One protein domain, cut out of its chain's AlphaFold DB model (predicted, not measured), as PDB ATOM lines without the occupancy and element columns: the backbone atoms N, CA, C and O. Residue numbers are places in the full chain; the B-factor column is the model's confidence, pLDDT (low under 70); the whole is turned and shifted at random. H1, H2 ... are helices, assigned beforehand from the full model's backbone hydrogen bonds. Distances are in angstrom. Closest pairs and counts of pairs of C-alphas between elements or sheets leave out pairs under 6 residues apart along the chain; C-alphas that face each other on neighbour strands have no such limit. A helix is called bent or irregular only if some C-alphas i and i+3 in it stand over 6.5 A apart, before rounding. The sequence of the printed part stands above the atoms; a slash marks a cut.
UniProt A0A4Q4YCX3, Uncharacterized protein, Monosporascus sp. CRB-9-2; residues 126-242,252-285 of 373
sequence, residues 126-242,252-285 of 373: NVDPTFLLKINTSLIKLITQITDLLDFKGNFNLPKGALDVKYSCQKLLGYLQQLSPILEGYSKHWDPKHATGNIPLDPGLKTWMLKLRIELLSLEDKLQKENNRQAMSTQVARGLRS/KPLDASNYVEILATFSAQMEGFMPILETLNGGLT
ATOM      1  N   ASN A 126      11.880 -22.439  41.959       64.69
ATOM      2  CA  ASN A 126      11.532 -23.733  41.355       64.69
ATOM      3  C   ASN A 126      12.418 -24.125  40.169       64.69
ATOM      4  O   ASN A 126      12.081 -23.940  38.995       64.69
ATOM      5  N   VAL A 127      13.568 -24.739  40.452       74.19
ATOM      6  CA  VAL A 127      14.325 -25.446  39.414       74.19
ATOM      7  C   VAL A 127      13.612 -26.762  39.089       74.19
ATOM      8  O   VAL A 127      13.769 -27.743  39.805       74.19
ATOM      9  N   ASP A 128      12.850 -26.793  37.991       84.75
ATOM     10  CA  ASP A 128      12.188 -28.011  37.496       84.75
ATOM     11  C   ASP A 128      13.222 -29.119  37.174       84.75
ATOM     12  O   ASP A 128      14.007 -28.982  36.223       84.75
ATOM     13  N   PRO A 129      13.230 -30.252  37.904       85.94
ATOM     14  CA  PRO A 129      14.132 -31.369  37.632       85.94
ATOM     15  C   PRO A 129      13.902 -31.994  36.265       85.94
ATOM     16  O   PRO A 129      14.834 -32.536  35.676       85.94
ATOM     17  N   THR A 130      12.682 -31.912  35.734       89.56
ATOM     18  CA  THR A 130      12.359 -32.408  34.393       89.56
ATOM     19  C   THR A 130      13.116 -31.606  33.344       89.56
ATOM     20  O   THR A 130      13.683 -32.167  32.402       89.56
ATOM     21  N   PHE A 131      13.176 -30.285  33.517       90.62
ATOM     22  CA  PHE A 131      13.987 -29.406  32.688       90.62
ATOM     23  C   PHE A 131      15.482 -29.729  32.808       90.62
ATOM     24  O   PHE A 131      16.158 -29.869  31.785       90.62
ATOM     25  N   LEU A 132      15.996 -29.930  34.025       91.94
ATOM     26  CA  LEU A 132      17.392 -30.335  34.226       91.94
ATOM     27  C   LEU A 132      17.705 -31.681  33.567       91.94
ATOM     28  O   LEU A 132      18.718 -31.800  32.881       91.94
ATOM     29  N   LEU A 133      16.823 -32.674  33.695       92.94
ATOM     30  CA  LEU A 133      16.976 -33.987  33.066       92.94
ATOM     31  C   LEU A 133      17.020 -33.878  31.533       92.94
ATOM     32  O   LEU A 133      17.843 -34.533  30.879       92.94
ATOM     33  N   LYS A 134      16.184 -33.010  30.947       95.12
ATOM     34  CA  LYS A 134      16.214 -32.703  29.508       95.12
ATOM     35  C   LYS A 134      17.546 -32.076  29.094       95.12
ATOM     36  O   LYS A 134      18.124 -32.511  28.094       95.12
ATOM     37  N   ILE A 135      18.066 -31.107  29.855       95.19
ATOM     38  CA  ILE A 135      19.386 -30.518  29.577       95.19
ATOM     39  C   ILE A 135      20.476 -31.582  29.698       95.19
ATOM     40  O   ILE A 135      21.308 -31.686  28.801       95.19
ATOM     41  N   ASN A 136      20.447 -32.404  30.748       95.56
ATOM     42  CA  ASN A 136      21.427 -33.465  30.973       95.56
ATOM     43  C   ASN A 136      21.496 -34.424  29.780       95.56
ATOM     44  O   ASN A 136      22.561 -34.684  29.227       95.56
ATOM     45  N   THR A 137      20.328 -34.879  29.322       96.44
ATOM     46  CA  THR A 137      20.200 -35.753  28.151       96.44
ATOM     47  C   THR A 137      20.734 -35.078  26.887       96.44
ATOM     48  O   THR A 137      21.415 -35.713  26.081       96.44
ATOM     49  N   SER A 138      20.447 -33.786  26.702       97.12
ATOM     50  CA  SER A 138      20.971 -33.008  25.575       97.12
ATOM     51  C   SER A 138      22.494 -32.884  25.619       97.12
ATOM     52  O   SER A 138      23.128 -33.006  24.574       97.12
ATOM     53  N   LEU A 139      23.080 -32.651  26.795       97.44
ATOM     54  CA  LEU A 139      24.528 -32.559  26.987       97.44
ATOM     55  C   LEU A 139      25.214 -33.893  26.687       97.44
ATOM     56  O   LEU A 139      26.197 -33.915  25.956       97.44
ATOM     57  N   ILE A 140      24.667 -35.008  27.183       97.69
ATOM     58  CA  ILE A 140      25.181 -36.359  26.900       97.69
ATOM     59  C   ILE A 140      25.226 -36.619  25.389       97.69
ATOM     60  O   ILE A 140      26.249 -37.070  24.865       97.69
ATOM     61  N   LYS A 141      24.136 -36.304  24.673       97.69
ATOM     62  CA  LYS A 141      24.071 -36.445  23.209       97.69
ATOM     63  C   LYS A 141      25.123 -35.583  22.511       97.69
ATOM     64  O   LYS A 141      25.857 -36.098  21.673       97.69
ATOM     65  N   LEU A 142      25.232 -34.317  22.904       97.12
ATOM     66  CA  LEU A 142      26.172 -33.360  22.325       97.12
ATOM     67  C   LEU A 142      27.636 -33.770  22.542       97.12
ATOM     68  O   LEU A 142      28.434 -33.752  21.611       97.12
ATOM     69  N   ILE A 143      27.990 -34.216  23.749       97.25
ATOM     70  CA  ILE A 143      29.337 -34.723  24.046       97.25
ATOM     71  C   ILE A 143      29.655 -35.970  23.215       97.25
ATOM     72  O   ILE A 143      30.778 -36.112  22.730       97.25
ATOM     73  N   THR A 144      28.677 -36.859  23.027       96.38
ATOM     74  CA  THR A 144      28.841 -38.053  22.182       96.38
ATOM     75  C   THR A 144      29.113 -37.646  20.733       96.38
ATOM     76  O   THR A 144      30.097 -38.095  20.156       96.38
ATOM     77  N   GLN A 145      28.335 -36.707  20.184       95.44
ATOM     78  CA  GLN A 145      28.533 -36.171  18.831       95.44
ATOM     79  C   GLN A 145      29.911 -35.521  18.657       95.44
ATOM     80  O   GLN A 145      30.605 -35.799  17.681       95.44
ATOM     81  N   ILE A 146      30.344 -34.698  19.615       94.44
ATOM     82  CA  ILE A 146      31.680 -34.084  19.608       94.44
ATOM     83  C   ILE A 146      32.768 -35.160  19.646       94.44
ATOM     84  O   ILE A 146      33.742 -35.079  18.902       94.44
ATOM     85  N   THR A 147      32.600 -36.186  20.480       93.62
ATOM     86  CA  THR A 147      33.551 -37.301  20.578       93.62
ATOM     87  C   THR A 147      33.644 -38.062  19.256       93.62
ATOM     88  O   THR A 147      34.751 -38.314  18.788       93.62
ATOM     89  N   ASP A 148      32.511 -38.343  18.608       92.12
ATOM     90  CA  ASP A 148      32.453 -39.003  17.299       92.12
ATOM     91  C   ASP A 148      33.113 -38.157  16.197       92.12
ATOM     92  O   ASP A 148      33.830 -38.689  15.345       92.12
ATOM     93  N   LEU A 149      32.927 -36.831  16.227       90.94
ATOM     94  CA  LEU A 149      33.599 -35.897  15.315       90.94
ATOM     95  C   LEU A 149      35.120 -35.915  15.503       90.94
ATOM     96  O   LEU A 149      35.860 -35.878  14.519       90.94
ATOM     97  N   LEU A 150      35.592 -35.999  16.749       89.94
ATOM     98  CA  LEU A 150      37.019 -36.094  17.074       89.94
ATOM     99  C   LEU A 150      37.608 -37.471  16.727       89.94
ATOM    100  O   LEU A 150      38.794 -37.567  16.408       89.94
ATOM    101  N   ASP A 151      36.788 -38.524  16.763       87.06
ATOM    102  CA  ASP A 151      37.165 -39.895  16.407       87.06
ATOM    103  C   ASP A 151      37.091 -40.204  14.917       87.06
ATOM    104  O   ASP A 151      37.538 -41.277  14.494       87.06
ATOM    105  N   PHE A 152      36.571 -39.280  14.106       78.12
ATOM    106  CA  PHE A 152      36.466 -39.452  12.666       78.12
ATOM    107  C   PHE A 152      37.861 -39.575  12.024       78.12
ATOM    108  O   PHE A 152      38.508 -38.619  11.598       78.12
ATOM    109  N   LYS A 153      38.327 -40.825  11.960       56.72
ATOM    110  CA  LYS A 153      39.659 -41.308  11.570       56.72
ATOM    111  C   LYS A 153      39.877 -41.259  10.053       56.72
ATOM    112  O   LYS A 153      40.281 -42.239   9.429       56.72
ATOM    113  N   GLY A 154      39.557 -40.136   9.426       56.00
ATOM    114  CA  GLY A 154      39.594 -39.976   7.976       56.00
ATOM    115  C   GLY A 154      40.895 -39.384   7.436       56.00
ATOM    116  O   GLY A 154      40.816 -38.391   6.746       56.00
ATOM    117  N   ASN A 155      42.093 -39.922   7.703       53.62
ATOM    118  CA  ASN A 155      43.376 -39.365   7.191       53.62
ATOM    119  C   ASN A 155      43.626 -37.864   7.472       53.62
ATOM    120  O   ASN A 155      44.516 -37.259   6.873       53.62
ATOM    121  N   PHE A 156      42.845 -37.254   8.357       65.81
ATOM    122  CA  PHE A 156      42.899 -35.831   8.618       65.81
ATOM    123  C   PHE A 156      43.825 -35.523   9.786       65.81
ATOM    124  O   PHE A 156      43.929 -36.294  10.741       65.81
ATOM    125  N   ASN A 157      44.498 -34.378   9.703       75.19
ATOM    126  CA  ASN A 157      45.260 -33.861  10.826       75.19
ATOM    127  C   ASN A 157      44.264 -33.437  11.908       75.19
ATOM    128  O   ASN A 157      43.460 -32.529  11.686       75.19
ATOM    129  N   LEU A 158      44.308 -34.107  13.062       80.38
ATOM    130  CA  LEU A 158      43.517 -33.707  14.220       80.38
ATOM    131  C   LEU A 158      43.878 -32.263  14.620       80.38
ATOM    132  O   LEU A 158      45.066 -31.915  14.604       80.38
ATOM    133  N   PRO A 159      42.892 -31.435  15.015       81.56
ATOM    134  CA  PRO A 159      43.160 -30.130  15.602       81.56
ATOM    135  C   PRO A 159      44.125 -30.247  16.784       81.56
ATOM    136  O   PRO A 159      44.106 -31.227  17.538       81.56
ATOM    137  N   LYS A 160      44.965 -29.230  16.987       86.25
ATOM    138  CA  LYS A 160      45.824 -29.177  18.173       86.25
ATOM    139  C   LYS A 160      44.941 -29.169  19.429       86.25
ATOM    140  O   LYS A 160      43.995 -28.391  19.501       86.25
ATOM    141  N   GLY A 161      45.240 -30.047  20.389       86.06
ATOM    142  CA  GLY A 161      44.453 -30.218  21.620       86.06
ATOM    143  C   GLY A 161      43.223 -31.128  21.483       86.06
ATOM    144  O   GLY A 161      42.517 -31.336  22.461       86.06
ATOM    145  N   ALA A 162      42.961 -31.714  20.308       88.50
ATOM    146  CA  ALA A 162      41.793 -32.576  20.084       88.50
ATOM    147  C   ALA A 162      41.730 -33.800  21.019       88.50
ATOM    148  O   ALA A 162      40.649 -34.166  21.474       88.50
ATOM    149  N   LEU A 163      42.876 -34.419  21.330       89.75
ATOM    150  CA  LEU A 163      42.934 -35.549  22.268       89.75
ATOM    151  C   LEU A 163      42.585 -35.125  23.699       89.75
ATOM    152  O   LEU A 163      41.862 -35.844  24.386       89.75
ATOM    153  N   ASP A 164      43.048 -33.951  24.124       91.69
ATOM    154  CA  ASP A 164      42.772 -33.417  25.459       91.69
ATOM    155  C   ASP A 164      41.302 -33.008  25.589       91.69
ATOM    156  O   ASP A 164      40.646 -33.342  26.574       91.69
ATOM    157  N   VAL A 165      40.739 -32.373  24.552       92.94
ATOM    158  CA  VAL A 165      39.297 -32.093  24.470       92.94
ATOM    159  C   VAL A 165      38.496 -33.388  24.548       92.94
ATOM    160  O   VAL A 165      37.550 -33.467  25.328       92.94
ATOM    161  N   LYS A 166      38.893 -34.422  23.797       93.94
ATOM    162  CA  LYS A 166      38.236 -35.732  23.835       93.94
ATOM    163  C   LYS A 166      38.244 -36.319  25.246       93.94
ATOM    164  O   LYS A 166      37.207 -36.776  25.721       93.94
ATOM    165  N   TYR A 167      39.392 -36.293  25.916       93.81
ATOM    166  CA  TYR A 167      39.517 -36.776  27.287       93.81
ATOM    167  C   TYR A 167      38.599 -36.006  28.250       93.81
ATOM    168  O   TYR A 167      37.840 -36.621  28.999       93.81
ATOM    169  N   SER A 168      38.589 -34.672  28.182       93.12
ATOM    170  CA  SER A 168      37.709 -33.835  29.009       93.12
ATOM    171  C   SER A 168      36.225 -34.089  28.728       93.12
ATOM    172  O   SER A 168      35.427 -34.196  29.658       93.12
ATOM    173  N   CYS A 169      35.847 -34.266  27.460       95.12
ATOM    174  CA  CYS A 169      34.502 -34.670  27.054       95.12
ATOM    175  C   CYS A 169      34.103 -36.020  27.667       95.12
ATOM    176  O   CYS A 169      33.020 -36.134  28.236       95.12
ATOM    177  N   GLN A 170      34.977 -37.027  27.617       94.69
ATOM    178  CA  GLN A 170      34.716 -38.339  28.223       94.69
ATOM    179  C   GLN A 170      34.569 -38.259  29.745       94.69
ATOM    180  O   GLN A 170      33.688 -38.906  30.314       94.69
ATOM    181  N   LYS A 171      35.391 -37.438  30.405       94.44
ATOM    182  CA  LYS A 171      35.291 -37.197  31.847       94.44
ATOM    183  C   LYS A 171      33.940 -36.567  32.212       94.44
ATOM    184  O   LYS A 171      33.235 -37.089  33.073       94.44
ATOM    185  N   LEU A 172      33.533 -35.511  31.502       94.25
ATOM    186  CA  LEU A 172      32.224 -34.865  31.677       94.25
ATOM    187  C   LEU A 172      31.059 -35.816  31.396       94.25
ATOM    188  O   LEU A 172      30.082 -35.818  32.142       94.25
ATOM    189  N   LEU A 173      31.164 -36.648  30.357       95.94
ATOM    190  CA  LEU A 173      30.164 -37.668  30.048       95.94
ATOM    191  C   LEU A 173      29.943 -38.603  31.242       95.94
ATOM    192  O   LEU A 173      28.795 -38.870  31.592       95.94
ATOM    193  N   GLY A 174      31.025 -39.040  31.892       93.44
ATOM    194  CA  GLY A 174      30.962 -39.865  33.097       93.44
ATOM    195  C   GLY A 174      30.176 -39.203  34.230       93.44
ATOM    196  O   GLY A 174      29.355 -39.868  34.863       93.44
ATOM    197  N   TYR A 175      30.358 -37.901  34.467       91.75
ATOM    198  CA  TYR A 175      29.586 -37.184  35.491       91.75
ATOM    199  C   TYR A 175      28.117 -37.007  35.116       91.75
ATOM    200  O   TYR A 175      27.238 -37.251  35.938       91.75
ATOM    201  N   LEU A 176      27.817 -36.634  33.870       94.12
ATOM    202  CA  LEU A 176      26.432 -36.451  33.420       94.12
ATOM    203  C   LEU A 176      25.649 -37.773  33.422       94.12
ATOM    204  O   LEU A 176      24.449 -37.801  33.707       94.12
ATOM    205  N   GLN A 177      26.316 -38.891  33.132       93.38
ATOM    206  CA  GLN A 177      25.725 -40.225  33.258       93.38
ATOM    207  C   GLN A 177      25.391 -40.569  34.712       93.38
ATOM    208  O   GLN A 177      24.321 -41.118  34.958       93.38
ATOM    209  N   GLN A 178      26.242 -40.196  35.670       89.31
ATOM    210  CA  GLN A 178      25.967 -40.379  37.101       89.31
ATOM    211  C   GLN A 178      24.870 -39.438  37.616       89.31
ATOM    212  O   GLN A 178      24.060 -39.831  38.451       89.31
ATOM    213  N   LEU A 179      24.787 -38.226  37.067       88.94
ATOM    214  CA  LEU A 179      23.737 -37.259  37.382       88.94
ATOM    215  C   LEU A 179      22.358 -37.688  36.844       88.94
ATOM    216  O   LEU A 179      21.333 -37.355  37.437       88.94
ATOM    217  N   SER A 180      22.317 -38.438  35.737       91.56
ATOM    218  CA  SER A 180      21.069 -38.866  35.077       91.56
ATOM    219  C   SER A 180      20.064 -39.550  36.016       91.56
ATOM    220  O   SER A 180      18.941 -39.053  36.106       91.56
ATOM    221  N   PRO A 181      20.414 -40.641  36.731       87.75
ATOM    222  CA  PRO A 181      19.473 -41.317  37.627       87.75
ATOM    223  C   PRO A 181      19.017 -40.430  38.791       87.75
ATOM    224  O   PRO A 181      17.874 -40.547  39.228       87.75
ATOM    225  N   ILE A 182      19.869 -39.513  39.262       84.44
ATOM    226  CA  ILE A 182      19.535 -38.569  40.339       84.44
ATOM    227  C   ILE A 182      18.441 -37.607  39.862       84.44
ATOM    228  O   ILE A 182      17.393 -37.482  40.498       84.44
ATOM    229  N   LEU A 183      18.649 -36.966  38.706       88.31
ATOM    230  CA  LEU A 183      17.663 -36.064  38.106       88.31
ATOM    231  C   LEU A 183      16.375 -36.796  37.715       88.31
ATOM    232  O   LEU A 183      15.289 -36.241  37.872       88.31
ATOM    233  N   GLU A 184      16.473 -38.041  37.246       88.12
ATOM    234  CA  GLU A 184      15.305 -38.875  36.965       88.12
ATOM    235  C   GLU A 184      14.502 -39.148  38.242       88.12
ATOM    236  O   GLU A 184      13.279 -38.981  38.245       88.12
ATOM    237  N   GLY A 185      15.185 -39.488  39.339       84.00
ATOM    238  CA  GLY A 185      14.586 -39.639  40.659       84.00
ATOM    239  C   GLY A 185      13.821 -38.387  41.076       84.00
ATOM    240  O   GLY A 185      12.631 -38.480  41.371       84.00
ATOM    241  N   TYR A 186      14.446 -37.211  41.018       82.25
ATOM    242  CA  TYR A 186      13.760 -35.959  41.348       82.25
ATOM    243  C   TYR A 186      12.588 -35.665  40.409       82.25
ATOM    244  O   TYR A 186      11.514 -35.319  40.885       82.25
ATOM    245  N   SER A 187      12.740 -35.878  39.098       86.12
ATOM    246  CA  SER A 187      11.678 -35.604  38.117       86.12
ATOM    247  C   SER A 187      10.411 -36.434  38.338       86.12
ATOM    248  O   SER A 187       9.314 -35.939  38.111       86.12
ATOM    249  N   LYS A 188      10.537 -37.675  38.826       84.56
ATOM    250  CA  LYS A 188       9.387 -38.557  39.098       84.56
ATOM    251  C   LYS A 188       8.579 -38.132  40.320       84.56
ATOM    252  O   LYS A 188       7.382 -38.390  40.368       84.56
ATOM    253  N   HIS A 189       9.239 -37.526  41.299       74.19
ATOM    254  CA  HIS A 189       8.623 -37.110  42.562       74.19
ATOM    255  C   HIS A 189       8.315 -35.611  42.582       74.19
ATOM    256  O   HIS A 189       7.807 -35.094  43.574       74.19
ATOM    257  N   TRP A 190       8.634 -34.915  41.490       78.69
ATOM    258  CA  TRP A 190       8.364 -33.503  41.332       78.69
ATOM    259  C   TRP A 190       6.918 -33.281  40.910       78.69
ATOM    260  O   TRP A 190       6.534 -33.589  39.782       78.69
ATOM    261  N   ASP A 191       6.122 -32.718  41.814       75.81
ATOM    262  CA  ASP A 191       4.800 -32.206  41.478       75.81
ATOM    263  C   ASP A 191       4.854 -30.674  41.410       75.81
ATOM    264  O   ASP A 191       4.921 -30.028  42.456       75.81
ATOM    265  N   PRO A 192       4.779 -30.061  40.215       72.50
ATOM    266  CA  PRO A 192       4.816 -28.607  40.074       72.50
ATOM    267  C   PRO A 192       3.635 -27.902  40.762       72.50
ATOM    268  O   PRO A 192       3.721 -26.707  41.028       72.50
ATOM    269  N   LYS A 193       2.536 -28.612  41.062       72.12
ATOM    270  CA  LYS A 193       1.361 -28.058  41.762       72.12
ATOM    271  C   LYS A 193       1.481 -28.126  43.281       72.12
ATOM    272  O   LYS A 193       0.824 -27.355  43.971       72.12
ATOM    273  N   HIS A 194       2.308 -29.037  43.790       61.84
ATOM    274  CA  HIS A 194       2.537 -29.249  45.222       61.84
ATOM    275  C   HIS A 194       4.014 -29.091  45.594       61.84
ATOM    276  O   HIS A 194       4.439 -29.612  46.628       61.84
ATOM    277  N   ALA A 195       4.777 -28.366  44.769       61.91
ATOM    278  CA  ALA A 195       6.176 -27.999  44.962       61.91
ATOM    279  C   ALA A 195       6.313 -27.083  46.188       61.91
ATOM    280  O   ALA A 195       6.513 -25.881  46.097       61.91
ATOM    281  N   THR A 196       6.108 -27.669  47.361       51.06
ATOM    282  CA  THR A 196       6.214 -27.041  48.680       51.06
ATOM    283  C   THR A 196       7.561 -27.347  49.324       51.06
ATOM    284  O   THR A 196       7.899 -26.767  50.349       51.06
ATOM    285  N   GLY A 197       8.346 -28.245  48.725       53.81
ATOM    286  CA  GLY A 197       9.684 -28.584  49.177       53.81
ATOM    287  C   GLY A 197      10.710 -28.077  48.184       53.81
ATOM    288  O   GLY A 197      10.736 -28.553  47.048       53.81
ATOM    289  N   ASN A 198      11.568 -27.151  48.623       55.84
ATOM    290  CA  ASN A 198      12.778 -26.812  47.882       55.84
ATOM    291  C   ASN A 198      13.514 -28.117  47.586       55.84
ATOM    292  O   ASN A 198      13.927 -28.840  48.499       55.84
ATOM    293  N   ILE A 199      13.647 -28.437  46.307       59.22
ATOM    294  CA  ILE A 199      14.472 -29.558  45.890       59.22
ATOM    295  C   ILE A 199      15.898 -29.213  46.308       59.22
ATOM    296  O   ILE A 199      16.349 -28.108  46.003       59.22
ATOM    297  N   PRO A 200      16.641 -30.124  46.954       62.66
ATOM    298  CA  PRO A 200      18.045 -29.907  47.284       62.66
ATOM    299  C   PRO A 200      18.932 -30.042  46.032       62.66
ATOM    300  O   PRO A 200      19.972 -30.695  46.056       62.66
ATOM    301  N   LEU A 201      18.503 -29.480  44.902       69.00
ATOM    302  CA  LEU A 201      19.358 -29.277  43.745       69.00
ATOM    303  C   LEU A 201      19.941 -27.881  43.873       69.00
ATOM    304  O   LEU A 201      19.207 -26.911  44.056       69.00
ATOM    305  N   ASP A 202      21.267 -27.799  43.792       68.31
ATOM    306  CA  ASP A 202      21.970 -26.526  43.846       68.31
ATOM    307  C   ASP A 202      21.372 -25.581  42.786       68.31
ATOM    308  O   ASP A 202      21.320 -25.938  41.600       68.31
ATOM    309  N   PRO A 203      20.912 -24.379  43.169       65.94
ATOM    310  CA  PRO A 203      20.364 -23.419  42.219       65.94
ATOM    311  C   PRO A 203      21.379 -23.008  41.128       65.94
ATOM    312  O   PRO A 203      21.002 -22.628  40.012       65.94
ATOM    313  N   GLY A 204      22.677 -23.152  41.396       81.44
ATOM    314  CA  GLY A 204      23.768 -22.992  40.441       81.44
ATOM    315  C   GLY A 204      23.843 -24.088  39.372       81.44
ATOM    316  O   GLY A 204      24.363 -23.819  38.286       81.44
ATOM    317  N   LEU A 205      23.278 -25.281  39.605       85.56
ATOM    318  CA  LEU A 205      23.365 -26.423  38.684       85.56
ATOM    319  C   LEU A 205      22.717 -26.113  37.331       85.56
ATOM    320  O   LEU A 205      23.313 -26.364  36.285       85.56
ATOM    321  N   LYS A 206      21.525 -25.502  37.330       88.00
ATOM    322  CA  LYS A 206      20.832 -25.093  36.094       88.00
ATOM    323  C   LYS A 206      21.717 -24.184  35.244       88.00
ATOM    324  O   LYS A 206      21.912 -24.422  34.051       88.00
ATOM    325  N   THR A 207      22.260 -23.147  35.873       88.25
ATOM    326  CA  THR A 207      23.126 -22.160  35.224       88.25
ATOM    327  C   THR A 207      24.406 -22.810  34.707       88.25
ATOM    328  O   THR A 207      24.819 -22.543  33.579       88.25
ATOM    329  N   TRP A 208      25.009 -23.692  35.502       92.19
ATOM    330  CA  TRP A 208      26.199 -24.451  35.132       92.19
ATOM    331  C   TRP A 208      25.960 -25.320  33.889       92.19
ATOM    332  O   TRP A 208      26.699 -25.204  32.910       92.19
ATOM    333  N   MET A 209      24.880 -26.110  33.867       93.19
ATOM    334  CA  MET A 209      24.543 -26.990  32.740       93.19
ATOM    335  C   MET A 209      24.257 -26.207  31.455       93.19
ATOM    336  O   MET A 209      24.664 -26.618  30.366       93.19
ATOM    337  N   LEU A 210      23.566 -25.068  31.563       92.00
ATOM    338  CA  LEU A 210      23.291 -24.197  30.418       92.00
ATOM    339  C   LEU A 210      24.573 -23.582  29.850       92.00
ATOM    340  O   LEU A 210      24.760 -23.597  28.634       92.00
ATOM    341  N   LYS A 211      25.477 -23.098  30.711       93.12
ATOM    342  CA  LYS A 211      26.786 -22.579  30.283       93.12
ATOM    343  C   LYS A 211      27.608 -23.660  29.582       93.12
ATOM    344  O   LYS A 211      28.104 -23.419  28.485       93.12
ATOM    345  N   LEU A 212      27.675 -24.862  30.155       94.56
ATOM    346  CA  LEU A 212      28.362 -25.996  29.534       94.56
ATOM    347  C   LEU A 212      27.784 -26.313  28.147       94.56
ATOM    348  O   LEU A 212      28.529 -26.546  27.198       94.56
ATOM    349  N   ARG A 213      26.454 -26.280  28.005       94.62
ATOM    350  CA  ARG A 213      25.785 -26.533  26.722       94.62
ATOM    351  C   ARG A 213      26.197 -25.528  25.651       94.62
ATOM    352  O   ARG A 213      26.458 -25.940  24.526       94.62
ATOM    353  N   ILE A 214      26.245 -24.240  25.986       94.19
ATOM    354  CA  ILE A 214      26.641 -23.174  25.053       94.19
ATOM    355  C   ILE A 214      28.070 -23.410  24.551       94.19
ATOM    356  O   ILE A 214      28.312 -23.379  23.344       94.19
ATOM    357  N   GLU A 215      28.998 -23.711  25.461       95.25
ATOM    358  CA  GLU A 215      30.400 -23.956  25.108       95.25
ATOM    359  C   GLU A 215      30.569 -25.203  24.232       95.25
ATOM    360  O   GLU A 215      31.292 -25.174  23.234       95.25
ATOM    361  N   LEU A 216      29.851 -26.285  24.545       95.19
ATOM    362  CA  LEU A 216      29.878 -27.505  23.740       95.19
ATOM    363  C   LEU A 216      29.259 -27.301  22.350       95.19
ATOM    364  O   LEU A 216      29.811 -27.800  21.374       95.19
ATOM    365  N   LEU A 217      28.166 -26.541  22.224       94.69
ATOM    366  CA  LEU A 217      27.580 -26.217  20.915       94.69
ATOM    367  C   LEU A 217      28.551 -25.385  20.070       94.69
ATOM    368  O   LEU A 217      28.709 -25.629  18.875       94.69
ATOM    369  N   SER A 218      29.246 -24.432  20.696       93.94
ATOM    370  CA  SER A 218      30.288 -23.645  20.030       93.94
ATOM    371  C   SER A 218      31.447 -24.524  19.548       93.94
ATOM    372  O   SER A 218      31.957 -24.332  18.441       93.94
ATOM    373  N   LEU A 219      31.857 -25.501  20.360       93.44
ATOM    374  CA  LEU A 219      32.881 -26.473  19.993       93.44
ATOM    375  C   LEU A 219      32.429 -27.370  18.831       93.44
ATOM    376  O   LEU A 219      33.193 -27.563  17.886       93.44
ATOM    377  N   GLU A 220      31.202 -27.891  18.877       94.06
ATOM    378  CA  GLU A 220      30.634 -28.726  17.814       94.06
ATOM    379  C   GLU A 220      30.600 -27.979  16.475       94.06
ATOM    380  O   GLU A 220      31.124 -28.487  15.484       94.06
ATOM    381  N   ASP A 221      30.060 -26.756  16.448       93.00
ATOM    382  CA  ASP A 221      29.999 -25.919  15.242       93.00
ATOM    383  C   ASP A 221      31.394 -25.703  14.634       93.00
ATOM    384  O   ASP A 221      31.602 -25.873  13.427       93.00
ATOM    385  N   LYS A 222      32.394 -25.406  15.472       91.38
ATOM    386  CA  LYS A 222      33.783 -25.240  15.024       91.38
ATOM    387  C   LYS A 222      34.382 -26.534  14.471       91.38
ATOM    388  O   LYS A 222      35.057 -26.489  13.440       91.38
ATOM    389  N   LEU A 223      34.134 -27.676  15.112       90.56
ATOM    390  CA  LEU A 223      34.605 -28.981  14.638       90.56
ATOM    391  C   LEU A 223      33.939 -29.384  13.321       90.56
ATOM    392  O   LEU A 223      34.623 -29.844  12.407       90.56
ATOM    393  N   GLN A 224      32.631 -29.167  13.181       90.56
ATOM    394  CA  GLN A 224      31.910 -29.428  11.937       90.56
ATOM    395  C   GLN A 224      32.433 -28.550  10.792       90.56
ATOM    396  O   GLN A 224      32.675 -29.054   9.692       90.56
ATOM    397  N   LYS A 225      32.666 -27.253  11.038       88.81
ATOM    398  CA  LYS A 225      33.262 -26.331  10.054       88.81
ATOM    399  C   LYS A 225      34.644 -26.793   9.595       88.81
ATOM    400  O   LYS A 225      34.902 -26.824   8.391       88.81
ATOM    401  N   GLU A 226      35.504 -27.200  10.525       86.56
ATOM    402  CA  GLU A 226      36.845 -27.699  10.202       86.56
ATOM    403  C   GLU A 226      36.783 -29.031   9.432       86.56
ATOM    404  O   GLU A 226      37.451 -29.180   8.409       86.56
ATOM    405  N   ASN A 227      35.916 -29.966   9.828       86.38
ATOM    406  CA  ASN A 227      35.724 -31.224   9.100       86.38
ATOM    407  C   ASN A 227      35.227 -30.982   7.659       86.38
ATOM    408  O   ASN A 227      35.753 -31.545   6.697       86.38
ATOM    409  N   ASN A 228      34.270 -30.066   7.476       86.50
ATOM    410  CA  ASN A 228      33.779 -29.670   6.154       86.50
ATOM    411  C   ASN A 228      34.884 -29.030   5.296       86.50
ATOM    412  O   ASN A 228      35.007 -29.343   4.105       86.50
ATOM    413  N   ARG A 229      35.728 -28.177   5.894       82.75
ATOM    414  CA  ARG A 229      36.904 -27.583   5.234       82.75
ATOM    415  C   ARG A 229      37.871 -28.666   4.757       82.75
ATOM    416  O   ARG A 229      38.309 -28.646   3.603       82.75
ATOM    417  N   GLN A 230      38.175 -29.636   5.610       81.75
ATOM    418  CA  GLN A 230      39.094 -30.731   5.301       81.75
ATOM    419  C   GLN A 230      38.541 -31.680   4.226       81.75
ATOM    420  O   GLN A 230      39.266 -32.073   3.298       81.75
ATOM    421  N   ALA A 231      37.242 -31.980   4.272       82.88
ATOM    422  CA  ALA A 231      36.554 -32.749   3.240       82.88
ATOM    423  C   ALA A 231      36.628 -32.052   1.869       82.88
ATOM    424  O   ALA A 231      36.946 -32.694   0.863       82.88
ATOM    425  N   MET A 232      36.412 -30.731   1.822       80.50
ATOM    426  CA  MET A 232      36.554 -29.950   0.587       80.50
ATOM    427  C   MET A 232      37.994 -29.931   0.070       80.50
ATOM    428  O   MET A 232      38.209 -30.152  -1.124       80.50
ATOM    429  N   SER A 233      38.978 -29.734   0.950       78.12
ATOM    430  CA  SER A 233      40.401 -29.764   0.588       78.12
ATOM    431  C   SER A 233      40.793 -31.101  -0.056       78.12
ATOM    432  O   SER A 233      41.436 -31.138  -1.106       78.12
ATOM    433  N   THR A 234      40.292 -32.215   0.485       78.75
ATOM    434  CA  THR A 234      40.543 -33.560  -0.064       78.75
ATOM    435  C   THR A 234      39.928 -33.759  -1.446       78.75
ATOM    436  O   THR A 234      40.535 -34.398  -2.308       78.75
ATOM    437  N   GLN A 235      38.733 -33.216  -1.692       79.38
ATOM    438  CA  GLN A 235      38.100 -33.277  -3.014       79.38
ATOM    439  C   GLN A 235      38.883 -32.473  -4.059       79.38
ATOM    440  O   GLN A 235      39.041 -32.938  -5.191       79.38
ATOM    441  N   VAL A 236      39.405 -31.302  -3.677       77.50
ATOM    442  CA  VAL A 236      40.277 -30.487  -4.536       77.50
ATOM    443  C   VAL A 236      41.588 -31.225  -4.820       77.50
ATOM    444  O   VAL A 236      41.964 -31.356  -5.983       77.50
ATOM    445  N   ALA A 237      42.239 -31.791  -3.799       76.00
ATOM    446  CA  ALA A 237      43.488 -32.543  -3.949       76.00
ATOM    447  C   ALA A 237      43.346 -33.782  -4.854       76.00
ATOM    448  O   ALA A 237      44.286 -34.153  -5.553       76.00
ATOM    449  N   ARG A 238      42.160 -34.405  -4.894       80.06
ATOM    450  CA  ARG A 238      41.846 -35.520  -5.807       80.06
ATOM    451  C   ARG A 238      41.497 -35.079  -7.235       80.06
ATOM    452  O   ARG A 238      41.142 -35.926  -8.049       80.06
ATOM    453  N   GLY A 239      41.561 -33.784  -7.548       75.00
ATOM    454  CA  GLY A 239      41.239 -33.251  -8.875       75.00
ATOM    455  C   GLY A 239      39.755 -33.341  -9.241       75.00
ATOM    456  O   GLY A 239      39.397 -33.154 -10.400       75.00
ATOM    457  N   LEU A 240      38.876 -33.615  -8.268       71.25
ATOM    458  CA  LEU A 240      37.434 -33.771  -8.491       71.25
ATOM    459  C   LEU A 240      36.697 -32.420  -8.580       71.25
ATOM    460  O   LEU A 240      35.516 -32.386  -8.919       71.25
ATOM    461  N   ARG A 241      37.371 -31.295  -8.292       61.91
ATOM    462  CA  ARG A 241      36.791 -29.940  -8.324       61.91
ATOM    463  C   ARG A 241      37.811 -28.925  -8.851       61.91
ATOM    464  O   ARG A 241      38.890 -28.808  -8.285       61.91
ATOM    465  N   SER A 242      37.470 -28.171  -9.904       61.53
ATOM    466  CA  SER A 242      38.409 -27.243 -10.574       61.53
ATOM    467  C   SER A 242      38.347 -25.785 -10.092       61.53
ATOM    468  O   SER A 242      39.082 -24.948 -10.610       61.53
ATOM    469  N   LYS A 252      43.041 -19.667   9.675       74.81
ATOM    470  CA  LYS A 252      43.508 -20.158  10.978       74.81
ATOM    471  C   LYS A 252      42.937 -21.555  11.253       74.81
ATOM    472  O   LYS A 252      41.717 -21.693  11.319       74.81
ATOM    473  N   PRO A 253      43.779 -22.598  11.389       75.19
ATOM    474  CA  PRO A 253      43.310 -23.909  11.826       75.19
ATOM    475  C   PRO A 253      42.665 -23.782  13.207       75.19
ATOM    476  O   PRO A 253      43.091 -22.954  14.017       75.19
ATOM    477  N   LEU A 254      41.641 -24.597  13.465       80.50
ATOM    478  CA  LEU A 254      40.992 -24.636  14.769       80.50
ATOM    479  C   LEU A 254      42.033 -24.930  15.860       80.50
ATOM    480  O   LEU A 254      42.630 -26.007  15.891       80.50
ATOM    481  N   ASP A 255      42.227 -23.971  16.762       84.62
ATOM    482  CA  ASP A 255      42.957 -24.190  18.002       84.62
ATOM    483  C   ASP A 255      41.958 -24.596  19.087       84.62
ATOM    484  O   ASP A 255      41.186 -23.771  19.585       84.62
ATOM    485  N   ALA A 256      41.942 -25.885  19.422       86.06
ATOM    486  CA  ALA A 256      41.040 -26.418  20.432       86.06
ATOM    487  C   ALA A 256      41.567 -26.204  21.862       86.06
ATOM    488  O   ALA A 256      40.862 -26.526  22.817       86.06
ATOM    489  N   SER A 257      42.765 -25.628  22.035       85.94
ATOM    490  CA  SER A 257      43.411 -25.465  23.348       85.94
ATOM    491  C   SER A 257      42.557 -24.659  24.334       85.94
ATOM    492  O   SER A 257      42.482 -25.016  25.504       85.94
ATOM    493  N   ASN A 258      41.839 -23.631  23.864       89.38
ATOM    494  CA  ASN A 258      40.925 -22.856  24.714       89.38
ATOM    495  C   ASN A 258      39.794 -23.727  25.296       89.38
ATOM    496  O   ASN A 258      39.414 -23.586  26.452       89.38
ATOM    497  N   TYR A 259      39.283 -24.682  24.512       90.62
ATOM    498  CA  TYR A 259      38.236 -25.593  24.974       90.62
ATOM    499  C   TYR A 259      38.752 -26.621  25.977       90.62
ATOM    500  O   TYR A 259      37.981 -27.077  26.815       90.62
ATOM    501  N   VAL A 260      40.043 -26.964  25.940       90.88
ATOM    502  CA  VAL A 260      40.648 -27.840  26.952       90.88
ATOM    503  C   VAL A 260      40.518 -27.210  28.338       90.88
ATOM    504  O   VAL A 260      40.040 -27.867  29.259       90.88
ATOM    505  N   GLU A 261      40.883 -25.934  28.473       91.19
ATOM    506  CA  GLU A 261      40.825 -25.204  29.744       91.19
ATOM    507  C   GLU A 261      39.383 -24.988  30.223       91.19
ATOM    508  O   GLU A 261      39.061 -25.235  31.391       91.19
ATOM    509  N   ILE A 262      38.487 -24.614  29.305       91.38
ATOM    510  CA  ILE A 262      37.060 -24.444  29.600       91.38
ATOM    511  C   ILE A 262      36.461 -25.761  30.116       91.38
ATOM    512  O   ILE A 262      35.867 -25.795  31.195       91.38
ATOM    513  N   LEU A 263      36.648 -26.871  29.396       93.31
ATOM    514  CA  LEU A 263      36.088 -28.171  29.785       93.31
ATOM    515  C   LEU A 263      36.739 -28.736  31.054       93.31
ATOM    516  O   LEU A 263      36.058 -29.394  31.846       93.31
ATOM    517  N   ALA A 264      38.027 -28.464  31.281       90.25
ATOM    518  CA  ALA A 264      38.700 -28.811  32.529       90.25
ATOM    519  C   ALA A 264      38.079 -28.066  33.721       90.25
ATOM    520  O   ALA A 264      37.823 -28.682  34.755       90.25
ATOM    521  N   THR A 265      37.751 -26.782  33.553       91.75
ATOM    522  CA  THR A 265      37.074 -25.976  34.582       91.75
ATOM    523  C   THR A 265      35.694 -26.542  34.916       91.75
ATOM    524  O   THR A 265      35.385 -26.753  36.089       91.75
ATOM    525  N   PHE A 266      34.882 -26.865  33.902       92.19
ATOM    526  CA  PHE A 266      33.581 -27.511  34.120       92.19
ATOM    527  C   PHE A 266      33.724 -28.868  34.819       92.19
ATOM    528  O   PHE A 266      32.950 -29.177  35.724       92.19
ATOM    529  N   SER A 267      34.730 -29.659  34.440       90.06
ATOM    530  CA  SER A 267      34.996 -30.957  35.066       90.06
ATOM    531  C   SER A 267      35.366 -30.812  36.540       90.06
ATOM    532  O   SER A 267      34.820 -31.534  37.365       90.06
ATOM    533  N   ALA A 268      36.247 -29.867  36.877       87.19
ATOM    534  CA  ALA A 268      36.674 -29.618  38.251       87.19
ATOM    535  C   ALA A 268      35.519 -29.119  39.135       87.19
ATOM    536  O   ALA A 268      35.384 -29.537  40.281       87.19
ATOM    537  N   GLN A 269      34.648 -28.263  38.590       85.56
ATOM    538  CA  GLN A 269      33.430 -27.841  39.286       85.56
ATOM    539  C   GLN A 269      32.523 -29.042  39.572       85.56
ATOM    540  O   GLN A 269      32.083 -29.218  40.706       85.56
ATOM    541  N   MET A 270      32.297 -29.906  38.578       83.44
ATOM    542  CA  MET A 270      31.476 -31.102  38.758       83.44
ATOM    543  C   MET A 270      32.100 -32.091  39.751       83.44
ATOM    544  O   MET A 270      31.377 -32.660  40.558       83.44
ATOM    545  N   GLU A 271      33.426 -32.247  39.767       83.56
ATOM    546  CA  GLU A 271      34.136 -33.041  40.785       83.56
ATOM    547  C   GLU A 271      33.873 -32.554  42.211       83.56
ATOM    548  O   GLU A 271      33.764 -33.378  43.114       83.56
ATOM    549  N   GLY A 272      33.731 -31.242  42.414       76.25
ATOM    550  CA  GLY A 272      33.328 -30.682  43.704       76.25
ATOM    551  C   GLY A 272      31.869 -30.988  44.062       76.25
ATOM    552  O   GLY A 272      31.568 -31.261  45.222       76.25
ATOM    553  N   PHE A 273      30.968 -30.986  43.074       71.75
ATOM    554  CA  PHE A 273      29.538 -31.244  43.285       71.75
ATOM    555  C   PHE A 273      29.191 -32.731  43.440       71.75
ATOM    556  O   PHE A 273      28.260 -33.074  44.170       71.75
ATOM    557  N   MET A 274      29.915 -33.628  42.769       75.69
ATOM    558  CA  MET A 274      29.572 -35.053  42.706       75.69
ATOM    559  C   MET A 274      29.499 -35.743  44.073       75.69
ATOM    560  O   MET A 274      28.490 -36.400  44.311       75.69
ATOM    561  N   PRO A 275      30.444 -35.566  45.017       69.62
ATOM    562  CA  PRO A 275      30.337 -36.174  46.345       69.62
ATOM    563  C   PRO A 275      29.080 -35.740  47.112       69.62
ATOM    564  O   PRO A 275      28.487 -36.538  47.838       69.62
ATOM    565  N   ILE A 276      28.632 -34.494  46.927       67.06
ATOM    566  CA  ILE A 276      27.408 -33.966  47.550       67.06
ATOM    567  C   ILE A 276      26.178 -34.663  46.951       67.06
ATOM    568  O   ILE A 276      25.261 -35.055  47.663       67.06
ATOM    569  N   LEU A 277      26.173 -34.880  45.637       66.88
ATOM    570  CA  LEU A 277      25.079 -35.562  44.944       66.88
ATOM    571  C   LEU A 277      25.079 -37.082  45.187       66.88
ATOM    572  O   LEU A 277      24.020 -37.691  45.315       66.88
ATOM    573  N   GLU A 278      26.249 -37.708  45.296       65.69
ATOM    574  CA  GLU A 278      26.411 -39.137  45.583       65.69
ATOM    575  C   GLU A 278      26.071 -39.491  47.030       65.69
ATOM    576  O   GLU A 278      25.463 -40.531  47.275       65.69
ATOM    577  N   THR A 279      26.402 -38.626  47.993       60.47
ATOM    578  CA  THR A 279      25.963 -38.808  49.389       60.47
ATOM    579  C   THR A 279      24.441 -38.779  49.513       60.47
ATOM    580  O   THR A 279      23.887 -39.513  50.333       60.47
ATOM    581  N   LEU A 280      23.752 -38.033  48.645       56.91
ATOM    582  CA  LEU A 280      22.294 -38.106  48.510       56.91
ATOM    583  C   LEU A 280      21.837 -39.405  47.816       56.91
ATOM    584  O   LEU A 280      20.805 -39.960  48.181       56.91
ATOM    585  N   ASN A 281      22.613 -39.930  46.863       48.34
ATOM    586  CA  ASN A 281      22.305 -41.161  46.120       48.34
ATOM    587  C   ASN A 281      22.519 -42.458  46.940       48.34
ATOM    588  O   ASN A 281      21.948 -43.495  46.610       48.34
ATOM    589  N   GLY A 282      23.336 -42.422  48.000       47.75
ATOM    590  CA  GLY A 282      23.669 -43.586  48.840       47.75
ATOM    591  C   GLY A 282      22.932 -43.687  50.184       47.75
ATOM    592  O   GLY A 282      23.194 -44.624  50.935       47.75
ATOM    593  N   GLY A 283      22.063 -42.728  50.519       49.31
ATOM    594  CA  GLY A 283      21.489 -42.605  51.863       49.31
ATOM    595  C   GLY A 283      20.019 -42.982  51.960       49.31
ATOM    596  O   GLY A 283      19.679 -43.891  52.704       49.31
ATOM    597  N   LEU A 284      19.158 -42.279  51.236       49.66
ATOM    598  CA  LEU A 284      17.723 -42.522  51.105       49.66
ATOM    599  C   LEU A 284      17.269 -41.748  49.864       49.66
ATOM    600  O   LEU A 284      17.688 -40.604  49.674       49.66
ATOM    601  N   THR A 285      16.394 -42.315  49.038       54.88
ATOM    602  CA  THR A 285      15.690 -41.526  48.013       54.88
ATOM    603  C   THR A 285      14.928 -40.375  48.676       54.88
ATOM    604  O   THR A 285      14.553 -40.486  49.835       54.88
TER     605      THR A 285
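AT A GLANCE: This is residues 126 to 242 and 252 to 285 of the 373 residues of an uncharacterized protein of Monosporascus sp. CRB-9-2 (UniProt A0A4Q4YCX3). A long up-and-down bundle: H1 packs on H2a and H3, and H4 packs on H2a. The printed part has 151 residues with four named helices, H1 to H4, all helix. It is loose, with a radius of gyration of the C-alphas of 19.0 A, spanning 67 by 28 by 21 A.

HOW THE PARTS SIT: H1, residues 129 to 151, and H2a, 162 to 178, touch as a hairpin, closest at C-alphas 147 and 166, 5.9 A. H2a and H2b, 181 to 189, are arms of H2, one helix by its hydrogen bonds but bent: C-alphas 178 and 181 are 6.6 A apart. H3, 203 to 237, touches H1, closest at C-alphas 146 and 220, 5.7 A. H4, 257 to 281, only just irregular with 6.8 A between C-alphas 272 and 275, touches H2a, closest at C-alphas 165 and 260, 5.1 A. In H1 and H2a every O i to N i+4 pair is within hydrogen-bond range.

IN THESE COORDINATES: Find H1 beginning at C-alpha (14.132, -31.369, 37.632) and H4 ending at (22.305, -41.161, 46.120).

THE WHOLE: Residues 243 to 251 are cut out, a gap of 23.3 A; pLDDT is low at 275 to 285, for instance.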